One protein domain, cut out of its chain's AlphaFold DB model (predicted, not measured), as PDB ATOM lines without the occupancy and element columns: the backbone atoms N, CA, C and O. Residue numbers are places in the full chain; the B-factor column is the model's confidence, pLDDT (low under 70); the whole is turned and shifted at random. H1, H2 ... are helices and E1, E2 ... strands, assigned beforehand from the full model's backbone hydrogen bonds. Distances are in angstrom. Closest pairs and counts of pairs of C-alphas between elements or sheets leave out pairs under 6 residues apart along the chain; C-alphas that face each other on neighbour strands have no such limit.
ATOM      1  N   VAL A   4       3.525  28.943  12.308       85.00
ATOM      2  CA  VAL A   4       4.875  29.459  12.621       85.00
ATOM      3  C   VAL A   4       4.798  30.536  13.702       85.00
ATOM      4  O   VAL A   4       5.392  30.402  14.776       85.00
ATOM      5  N   ILE A   5       4.012  31.589  13.456       89.62
ATOM      6  CA  ILE A   5       3.910  32.744  14.359       89.62
ATOM      7  C   ILE A   5       3.311  32.366  15.724       89.62
ATOM      8  O   ILE A   5       3.879  32.772  16.746       89.62
ATOM      9  N   PRO A   6       2.215  31.581  15.820       91.06
ATOM     10  CA  PRO A   6       1.671  31.197  17.120       91.06
ATOM     11  C   PRO A   6       2.629  30.335  17.948       91.06
ATOM     12  O   PRO A   6       2.711  30.543  19.161       91.06
ATOM     13  N   ALA A   7       3.389  29.437  17.312       89.81
ATOM     14  CA  ALA A   7       4.369  28.592  17.992       89.81
ATOM     15  C   ALA A   7       5.521  29.417  18.584       89.81
ATOM     16  O   ALA A   7       5.792  29.320  19.784       89.81
ATOM     17  N   ILE A   8       6.132  30.301  17.783       92.12
ATOM     18  CA  ILE A   8       7.201  31.197  18.249       92.12
ATOM     19  C   ILE A   8       6.686  32.078  19.391       92.12
ATOM     20  O   ILE A   8       7.311  32.164  20.449       92.12
ATOM     21  N   ARG A   9       5.499  32.675  19.231       91.31
ATOM     22  CA  ARG A   9       4.881  33.515  20.265       91.31
ATOM     23  C   ARG A   9       4.637  32.754  21.566       91.31
ATOM     24  O   ARG A   9       4.862  33.317  22.635       91.31
ATOM     25  N   SER A  10       4.176  31.507  21.497       92.00
ATOM     26  CA  SER A  10       3.959  30.660  22.677       92.00
ATOM     27  C   SER A  10       5.279  30.326  23.381       92.00
ATOM     28  O   SER A  10       5.396  30.513  24.593       92.00
ATOM     29  N   SER A  11       6.297  29.925  22.614       92.50
ATOM     30  CA  SER A  11       7.638  29.601  23.118       92.50
ATOM     31  C   SER A  11       8.310  30.801  23.796       92.50
ATOM     32  O   SER A  11       8.864  30.688  24.889       92.50
ATOM     33  N   LEU A  12       8.184  31.991  23.204       93.06
ATOM     34  CA  LEU A  12       8.690  33.216  23.816       93.06
ATOM     35  C   LEU A  12       7.928  33.578  25.093       93.06
ATOM     36  O   LEU A  12       8.548  33.913  26.103       93.06
ATOM     37  N   ARG A  13       6.592  33.474  25.091       90.62
ATOM     38  CA  ARG A  13       5.789  33.780  26.285       90.62
ATOM     39  C   ARG A  13       6.121  32.852  27.448       90.62
ATOM     40  O   ARG A  13       6.234  33.324  28.576       90.62
ATOM     41  N   SER A  14       6.285  31.556  27.189       91.62
ATOM     42  CA  SER A  14       6.571  30.580  28.244       91.62
ATOM     43  C   SER A  14       7.937  30.820  28.894       91.62
ATOM     44  O   SER A  14       8.050  30.706  30.113       91.62
ATOM     45  N   LYS A  15       8.948  31.227  28.116       88.75
ATOM     46  CA  LYS A  15      10.324  31.412  28.603       88.75
ATOM     47  C   LYS A  15      10.643  32.809  29.138       88.75
ATOM     48  O   LYS A  15      11.491  32.930  30.017       88.75
ATOM     49  N   PHE A  16       9.980  33.852  28.638       90.25
ATOM     50  CA  PHE A  16      10.396  35.245  28.868       90.25
ATOM     51  C   PHE A  16       9.307  36.152  29.468       90.25
ATOM     52  O   PHE A  16       9.504  37.359  29.580       90.25
ATOM     53  N   SER A  17       8.164  35.607  29.906       82.56
ATOM     54  CA  SER A  17       7.014  36.395  30.410       82.56
ATOM     55  C   SER A  17       7.317  37.411  31.525       82.56
ATOM     56  O   SER A  17       6.543  38.347  31.706       82.56
ATOM     57  N   ARG A  18       8.408  37.248  32.285       84.12
ATOM     58  CA  ARG A  18       8.800  38.148  33.392       84.12
ATOM     59  C   ARG A  18      10.264  38.590  33.348       84.12
ATOM     60  O   ARG A  18      10.788  39.107  34.334       84.12
ATOM     61  N   THR A  19      10.955  38.374  32.233       87.19
ATOM     62  CA  THR A  19      12.361  38.771  32.096       87.19
ATOM     63  C   THR A  19      12.492  40.246  31.728       87.19
ATOM     64  O   THR A  19      11.751  40.756  30.895       87.19
ATOM     65  N   LYS A  20      13.477  40.934  32.319       89.12
ATOM     66  CA  LYS A  20      13.812  42.322  31.960       89.12
ATOM     67  C   LYS A  20      14.334  42.406  30.523       89.12
ATOM     68  O   LYS A  20      15.062  41.515  30.086       89.12
ATOM     69  N   ASN A  21      14.058  43.509  29.831       89.19
ATOM     70  CA  ASN A  21      14.627  43.792  28.512       89.19
ATOM     71  C   ASN A  21      16.104  44.224  28.618       89.19
ATOM     72  O   ASN A  21      16.443  45.402  28.531       89.19
ATOM     73  N   THR A  22      16.995  43.262  28.846       92.31
ATOM     74  CA  THR A  22      18.452  43.462  28.844       92.31
ATOM     75  C   THR A  22      19.051  42.972  27.528       92.31
ATOM     76  O   THR A  22      18.451  42.152  26.832       92.31
ATOM     77  N   ALA A  23      20.262  43.427  27.187       91.00
ATOM     78  CA  ALA A  23      20.975  42.929  26.005       91.00
ATOM     79  C   ALA A  23      21.145  41.399  26.030       91.00
ATOM     80  O   ALA A  23      20.928  40.734  25.021       91.00
ATOM     81  N   GLN A  24      21.436  40.839  27.208       93.50
ATOM     82  CA  GLN A  24      21.540  39.395  27.416       93.50
ATOM     83  C   GLN A  24      20.220  38.673  27.113       93.50
ATOM     84  O   GLN A  24      20.211  37.697  26.366       93.50
ATOM     85  N   ASN A  25      19.099  39.167  27.646       93.75
ATOM     86  CA  ASN A  25      17.798  38.535  27.430       93.75
ATOM     87  C   ASN A  25      17.327  38.680  25.979       93.75
ATOM     88  O   ASN A  25      16.735  37.745  25.452       93.75
ATOM     89  N   ARG A  26      17.652  39.783  25.289       94.06
ATOM     90  CA  ARG A  26      17.424  39.901  23.837       94.06
ATOM     91  C   ARG A  26      18.230  38.875  23.041       94.06
ATOM     92  O   ARG A  26      17.690  38.274  22.117       94.06
ATOM     93  N   GLY A  27      19.481  38.618  23.433       95.19
ATOM     94  CA  GLY A  27      20.283  37.532  22.867       95.19
ATOM     95  C   GLY A  27      19.630  36.161  23.072       95.19
ATOM     96  O   GLY A  27      19.518  35.385  22.128       95.19
ATOM     97  N   ALA A  28      19.112  35.892  24.273       95.38
ATOM     98  CA  ALA A  28      18.391  34.652  24.564       95.38
ATOM     99  C   ALA A  28      17.082  34.520  23.762       95.38
ATOM    100  O   ALA A  28      16.781  33.438  23.259       95.38
ATOM    101  N   ILE A  29      16.329  35.613  23.597       94.69
ATOM    102  CA  ILE A  29      15.131  35.670  22.747       94.69
ATOM    103  C   ILE A  29      15.500  35.341  21.298       94.69
ATOM    104  O   ILE A  29      14.857  34.483  20.699       94.69
ATOM    105  N   ARG A  30      16.563  35.953  20.758       96.00
ATOM    106  CA  ARG A  30      17.060  35.672  19.401       96.00
ATOM    107  C   ARG A  30      17.361  34.186  19.224       96.00
ATOM    108  O   ARG A  30      16.836  33.566  18.305       96.00
ATOM    109  N   SER A  31      18.146  33.604  20.130       97.06
ATOM    110  CA  SER A  31      18.475  32.176  20.089       97.06
ATOM    111  C   SER A  31      17.228  31.300  20.173       97.06
ATOM    112  O   SER A  31      17.132  30.297  19.474       97.06
ATOM    113  N   GLN A  32      16.245  31.680  20.991       96.56
ATOM    114  CA  GLN A  32      15.004  30.923  21.100       96.56
ATOM    115  C   GLN A  32      14.174  30.964  19.812       96.56
ATOM    116  O   GLN A  32      13.595  29.947  19.440       96.56
ATOM    117  N   VAL A  33      14.115  32.111  19.133       96.06
ATOM    118  CA  VAL A  33      13.437  32.240  17.834       96.06
ATOM    119  C   VAL A  33      14.125  31.367  16.790       96.06
ATOM    120  O   VAL A  33      13.440  30.616  16.103       96.06
ATOM    121  N   ILE A  34      15.461  31.390  16.736       96.56
ATOM    122  CA  ILE A  34      16.251  30.527  15.846       96.56
ATOM    123  C   ILE A  34      15.929  29.052  16.101       96.56
ATOM    124  O   ILE A  34      15.611  28.333  15.166       96.56
ATOM    125  N   VAL A  35      15.912  28.603  17.362       97.00
ATOM    126  CA  VAL A  35      15.565  27.210  17.704       97.00
ATOM    127  C   VAL A  35      14.176  26.819  17.198       97.00
ATOM    128  O   VAL A  35      13.985  25.697  16.735       97.00
ATOM    129  N   GLU A  36      13.184  27.706  17.295       95.31
ATOM    130  CA  GLU A  36      11.851  27.408  16.768       95.31
ATOM    131  C   GLU A  36      11.821  27.396  15.235       95.31
ATOM    132  O   GLU A  36      11.172  26.522  14.668       95.31
ATOM    133  N   LEU A  37      12.541  28.298  14.563       95.12
ATOM    134  CA  LEU A  37      12.653  28.304  13.101       95.12
ATOM    135  C   LEU A  37      13.362  27.049  12.579       95.12
ATOM    136  O   LEU A  37      12.853  26.413  11.664       95.12
ATOM    137  N   GLU A  38      14.447  26.620  13.223       96.56
ATOM    138  CA  GLU A  38      15.151  25.366  12.915       96.56
ATOM    139  C   GLU A  38      14.236  24.143  13.049       96.56
ATOM    140  O   GLU A  38      14.230  23.265  12.191       96.56
ATOM    141  N   LYS A  39      13.379  24.097  14.079       95.00
ATOM    142  CA  LYS A  39      12.371  23.029  14.195       95.00
ATOM    143  C   LYS A  39      11.373  23.047  13.040       95.00
ATOM    144  O   LYS A  39      10.931  21.986  12.616       95.00
ATOM    145  N   LYS A  40      10.972  24.231  12.562       92.75
ATOM    146  CA  LYS A  40      10.057  24.356  11.414       92.75
ATOM    147  C   LYS A  40      10.741  23.974  10.104       92.75
ATOM    148  O   LYS A  40      10.080  23.372   9.267       92.75
ATOM    149  N   LEU A  41      12.029  24.281   9.962       92.50
ATOM    150  CA  LEU A  41      12.848  23.870   8.826       92.50
ATOM    151  C   LEU A  41      12.995  22.343   8.794       92.50
ATOM    152  O   LEU A  41      12.682  21.710   7.794       92.50
ATOM    153  N   ALA A  42      13.361  21.733   9.925       92.75
ATOM    154  CA  ALA A  42      13.492  20.282  10.054       92.75
ATOM    155  C   ALA A  42      12.166  19.520   9.863       92.75
ATOM    156  O   ALA A  42      12.180  18.347   9.505       92.75
ATOM    157  N   ALA A  43      11.030  20.171  10.123       90.44
ATOM    158  CA  ALA A  43       9.695  19.623   9.897       90.44
ATOM    159  C   ALA A  43       9.139  19.924   8.492       90.44
ATOM    160  O   ALA A  43       7.958  19.676   8.264       90.44
ATOM    161  N   GLU A  44       9.945  20.508   7.595       88.38
ATOM    162  CA  GLU A  44       9.548  20.885   6.229       88.38
ATOM    163  C   GLU A  44       8.305  21.798   6.194       88.38
ATOM    164  O   GLU A  44       7.489  21.756   5.280       88.38
ATOM    165  N   ILE A  45       8.132  22.639   7.223       86.94
ATOM    166  CA  ILE A  45       7.060  23.650   7.294       86.94
ATOM    167  C   ILE A  45       7.517  24.954   6.626       86.94
ATOM    168  O   ILE A  45       6.713  25.701   6.059       86.94
ATOM    169  N   ILE A  46       8.812  25.249   6.726       90.44
ATOM    170  CA  ILE A  46       9.477  26.360   6.044       90.44
ATOM    171  C   ILE A  46      10.659  25.806   5.253       90.44
ATOM    172  O   ILE A  46      11.314  24.882   5.724       90.44
ATOM    173  N   ASP A  47      10.947  26.396   4.098       91.12
ATOM    174  CA  ASP A  47      12.109  26.022   3.277       91.12
ATOM    175  C   ASP A  47      13.372  26.771   3.709       91.12
ATOM    176  O   ASP A  47      14.494  26.301   3.539       91.12
ATOM    177  N   SER A  48      13.205  27.988   4.231       90.88
ATOM    178  CA  SER A  48      14.311  28.837   4.670       90.88
ATOM    179  C   SER A  48      13.832  29.957   5.589       90.88
ATOM    180  O   SER A  48      12.645  30.303   5.618       90.88
ATOM    181  N   TYR A  49      14.768  30.551   6.328       94.62
ATOM    182  CA  TYR A  49      14.551  31.774   7.092       94.62
ATOM    183  C   TYR A  49      15.755  32.715   6.980       94.62
ATOM    184  O   TYR A  49      16.886  32.280   6.767       94.62
ATOM    185  N   GLY A  50      15.485  34.018   7.056       92.44
ATOM    186  CA  GLY A  50      16.490  35.074   6.983       92.44
ATOM    187  C   GLY A  50      17.086  35.425   8.345       92.44
ATOM    188  O   GLY A  50      16.907  34.721   9.337       92.44
ATOM    189  N   GLU A  51      17.788  36.555   8.412       94.38
ATOM    190  CA  GLU A  51      18.347  37.031   9.674       94.38
ATOM    191  C   GLU A  51      17.252  37.263  10.728       94.38
ATOM    192  O   GLU A  51      16.208  37.852  10.451       94.38
ATOM    193  N   VAL A  52      17.528  36.825  11.959       95.44
ATOM    194  CA  VAL A  52      16.713  37.138  13.135       95.44
ATOM    195  C   VAL A  52      17.364  38.293  13.887       95.44
ATOM    196  O   VAL A  52      18.443  38.128  14.460       95.44
ATOM    197  N   ALA A  53      16.702  39.444  13.934       93.56
ATOM    198  CA  ALA A  53      17.129  40.614  14.689       93.56
ATOM    199  C   ALA A  53      16.234  40.823  15.918       93.56
ATOM    200  O   ALA A  53      15.023  40.612  15.872       93.56
ATOM    201  N   VAL A  54      16.840  41.233  17.038       94.31
ATOM    202  CA  VAL A  54      16.106  41.594  18.259       94.31
ATOM    203  C   VAL A  54      16.600  42.940  18.767       94.31
ATOM    204  O   VAL A  54      17.739  43.070  19.224       94.31
ATOM    205  N   SER A  55      15.729  43.939  18.717       91.94
ATOM    206  CA  SER A  55      16.017  45.325  19.082       91.94
ATOM    207  C   SER A  55      15.134  45.780  20.244       91.94
ATOM    208  O   SER A  55      14.163  45.122  20.622       91.94
ATOM    209  N   VAL A  56      15.504  46.885  20.889       92.19
ATOM    210  CA  VAL A  56      14.603  47.559  21.833       92.19
ATOM    211  C   VAL A  56      13.540  48.281  21.011       92.19
ATOM    212  O   VAL A  56      13.874  48.891  19.998       92.19
ATOM    213  N   SER A  57      12.277  48.204  21.429       90.00
ATOM    214  CA  SER A  57      11.209  48.946  20.761       90.00
ATOM    215  C   SER A  57      11.455  50.447  20.911       90.00
ATOM    216  O   SER A  57      11.735  50.934  22.008       90.00
ATOM    217  N   VAL A  58      11.354  51.170  19.794       86.31
ATOM    218  CA  VAL A  58      11.566  52.623  19.738       86.31
ATOM    219  C   VAL A  58      10.515  53.360  20.574       86.31
ATOM    220  O   VAL A  58      10.840  54.326  21.257       86.31
ATOM    221  N   ASP A  59       9.283  52.853  20.583       88.56
ATOM    222  CA  ASP A  59       8.149  53.462  21.284       88.56
ATOM    223  C   ASP A  59       8.077  53.070  22.765       88.56
ATOM    224  O   ASP A  59       7.469  53.772  23.574       88.56
ATOM    225  N   ASN A  60       8.680  51.936  23.145       87.38
ATOM    226  CA  ASN A  60       8.660  51.449  24.518       87.38
ATOM    227  C   ASN A  60       9.964  50.718  24.903       87.38
ATOM    228  O   ASN A  60      10.140  49.550  24.546       87.38
ATOM    229  N   PRO A  61      10.828  51.311  25.750       82.12
ATOM    230  CA  PRO A  61      12.095  50.695  26.142       82.12
ATOM    231  C   PRO A  61      11.934  49.402  26.961       82.12
ATOM    232  O   PRO A  61      12.863  48.593  27.037       82.12
ATOM    233  N   THR A  62      10.764  49.148  27.558       85.56
ATOM    234  CA  THR A  62      10.496  47.880  28.252       85.56
ATOM    235  C   THR A  62      10.118  46.749  27.295       85.56
ATOM    236  O   THR A  62      10.108  45.593  27.711       85.56
ATOM    237  N   ALA A  63       9.819  47.060  26.033       87.81
ATOM    238  CA  ALA A  63       9.488  46.097  24.992       87.81
ATOM    239  C   ALA A  63      10.675  45.871  24.041       87.81
ATOM    240  O   ALA A  63      11.526  46.739  23.839       87.81
ATOM    241  N   CYS A  64      10.732  44.687  23.438       90.62
ATOM    242  CA  CYS A  64      11.676  44.367  22.372       90.62
ATOM    243  C   CYS A  64      10.928  44.001  21.089       90.62
ATOM    244  O   CYS A  64       9.893  43.334  21.142       90.62
ATOM    245  N   THR A  65      11.486  44.399  19.953       91.75
ATOM    246  CA  THR A  65      11.001  44.033  18.622       91.75
ATOM    247  C   THR A  65      11.830  42.863  18.112       91.75
ATOM    248  O   THR A  65      13.053  42.860  18.253       91.75
ATOM    249  N   VAL A  66      11.161  41.849  17.564       93.50
ATOM    250  CA  VAL A  66      11.793  40.687  16.931       93.50
ATOM    251  C   VAL A  66      11.424  40.714  15.455       93.50
ATOM    252  O   VAL A  66      10.241  40.661  15.126       93.50
ATOM    253  N   GLU A  67      12.428  40.776  14.589       94.00
ATOM    254  CA  GLU A  67      12.267  40.852  13.137       94.00
ATOM    255  C   GLU A  67      12.969  39.667  12.483       94.00
ATOM    256  O   GLU A  67      14.107  39.346  12.821       94.00
ATOM    257  N   PHE A  68      12.264  38.985  11.583       93.50
ATOM    258  CA  PHE A  68      12.787  37.879  10.788       93.50
ATOM    259  C   PHE A  68      11.890  37.644   9.574       93.50
ATOM    260  O   PHE A  68      10.710  38.002   9.574       93.50
ATOM    261  N   SER A  69      12.443  37.003   8.551       90.81
ATOM    262  CA  SER A  69      11.722  36.551   7.362       90.81
ATOM    263  C   SER A  69      11.808  35.032   7.236       90.81
ATOM    264  O   SER A  69      12.739  34.413   7.749       90.81
ATOM    265  N   PHE A  70      10.834  34.417   6.568       90.75
ATOM    266  CA  PHE A  70      10.864  32.993   6.241       90.75
ATOM    267  C   PHE A  70      10.071  32.702   4.967       90.75
ATOM    268  O   PHE A  70       9.116  33.414   4.652       90.75
ATOM    269  N   ALA A  71      10.466  31.646   4.259       88.62
ATOM    270  CA  ALA A  71       9.747  31.102   3.114       88.62
ATOM    271  C   ALA A  71       8.977  29.851   3.548       88.62
ATOM    272  O   ALA A  71       9.551  28.949   4.155       88.62
ATOM    273  N   VAL A  72       7.673  29.801   3.273       84.00
ATOM    274  CA  VAL A  72       6.842  28.628   3.587       84.00
ATOM    275  C   VAL A  72       7.173  27.515   2.604       84.00
ATOM    276  O   VAL A  72       7.214  27.774   1.405       84.00
ATOM    277  N   ALA A  73       7.344  26.296   3.112       81.00
ATOM    278  CA  ALA A  73       7.526  25.137   2.260       81.00
ATOM    279  C   ALA A  73       6.267  24.910   1.420       81.00
ATOM    280  O   ALA A  73       5.157  24.754   1.947       81.00
TER     281      ALA A  73
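AT A GLANCE: This is residues 4 to 73 of the 87 residues of an uncharacterized protein of bioreactor metagenome (UniProt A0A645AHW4). Picture a long, narrow two-stranded ribbon, made by E1 and E2 on one strand line and E3 and E4 coming back beside them, with the long helix H2 running along its length. H1 and H2 form a helical hairpin, in which H1 folds back over the side of H2 and keeps clear of the four strands. The printed part has 70 residues, with two named helices and four named strands in the order H1, H2, E1, E2, E3, E4. The strands make two small antiparallel sheets, E1 with E4 and E2 with E3, and the class is mixed, helices and strands. The whole is compact, with a radius of gyration of the C-alphas of 12.4 A, yet elongated in outline, spanning 35 by 22 by 18 A.

IN THESE COORDINATES: Find C-alpha 4 at (4.875, 29.459, 12.621); from there H1 runs through residues 4 to 16, 18.1 A from first to last C-alpha. Go on to C-alpha 23 at (20.975, 42.929, 26.005), where H2 begins; it holds residues 23 to 42 and is 28.7 A long. Next come E1, residues 46 to 49, 7.5 A, and E2, residues 53 to 56, 10.3 A. After the turn you reach E3, residues 64 to 67, 9.9 A, and then E4, residues 70 to 72, 6.5 A, ending at C-alpha 72 at (6.842, 28.628, 3.587).

HOW THE PARTS SIT: Look first at H1 and H2, which touch; their closest C-alphas, those of Ile 8 and Glu 36, are 6.2 A apart. They run opposite ways at a steep tilt of 37 degrees, only just past shallow. In both helices every O i to N i+4 pair is within hydrogen-bond range. Between H2 and E2 the closest C-alphas, those of Arg 26 and Val 54, are 6.0 A apart. Between H2 and E1 they are those of Lys 40 and Ile 46, 5.8 A apart. H2 and E4 are near each other, with 5 pairs of C-alphas within 10 A. E2 and E3, a hairpin, are antiparallel at 156 degrees; look for N 53 and O 67 at 2.8 A and N 55 and O 65 at 2.9 A. E3 runs on into E4 across a break of 2 residues, at 53 degrees. E1 and E4 are antiparallel at 171 degrees, with N 47 and O 71 at 2.9 A. H1 is apart from E1, E2, E3 and E4.

THE WHOLE: The two C-alphas farthest apart are those of Glu 44 and Pro 61, at 35.9 A. The printed part has no cut, and no link is long. The mean pLDDT of the printed part is 91.3, and no printed residue is under 70.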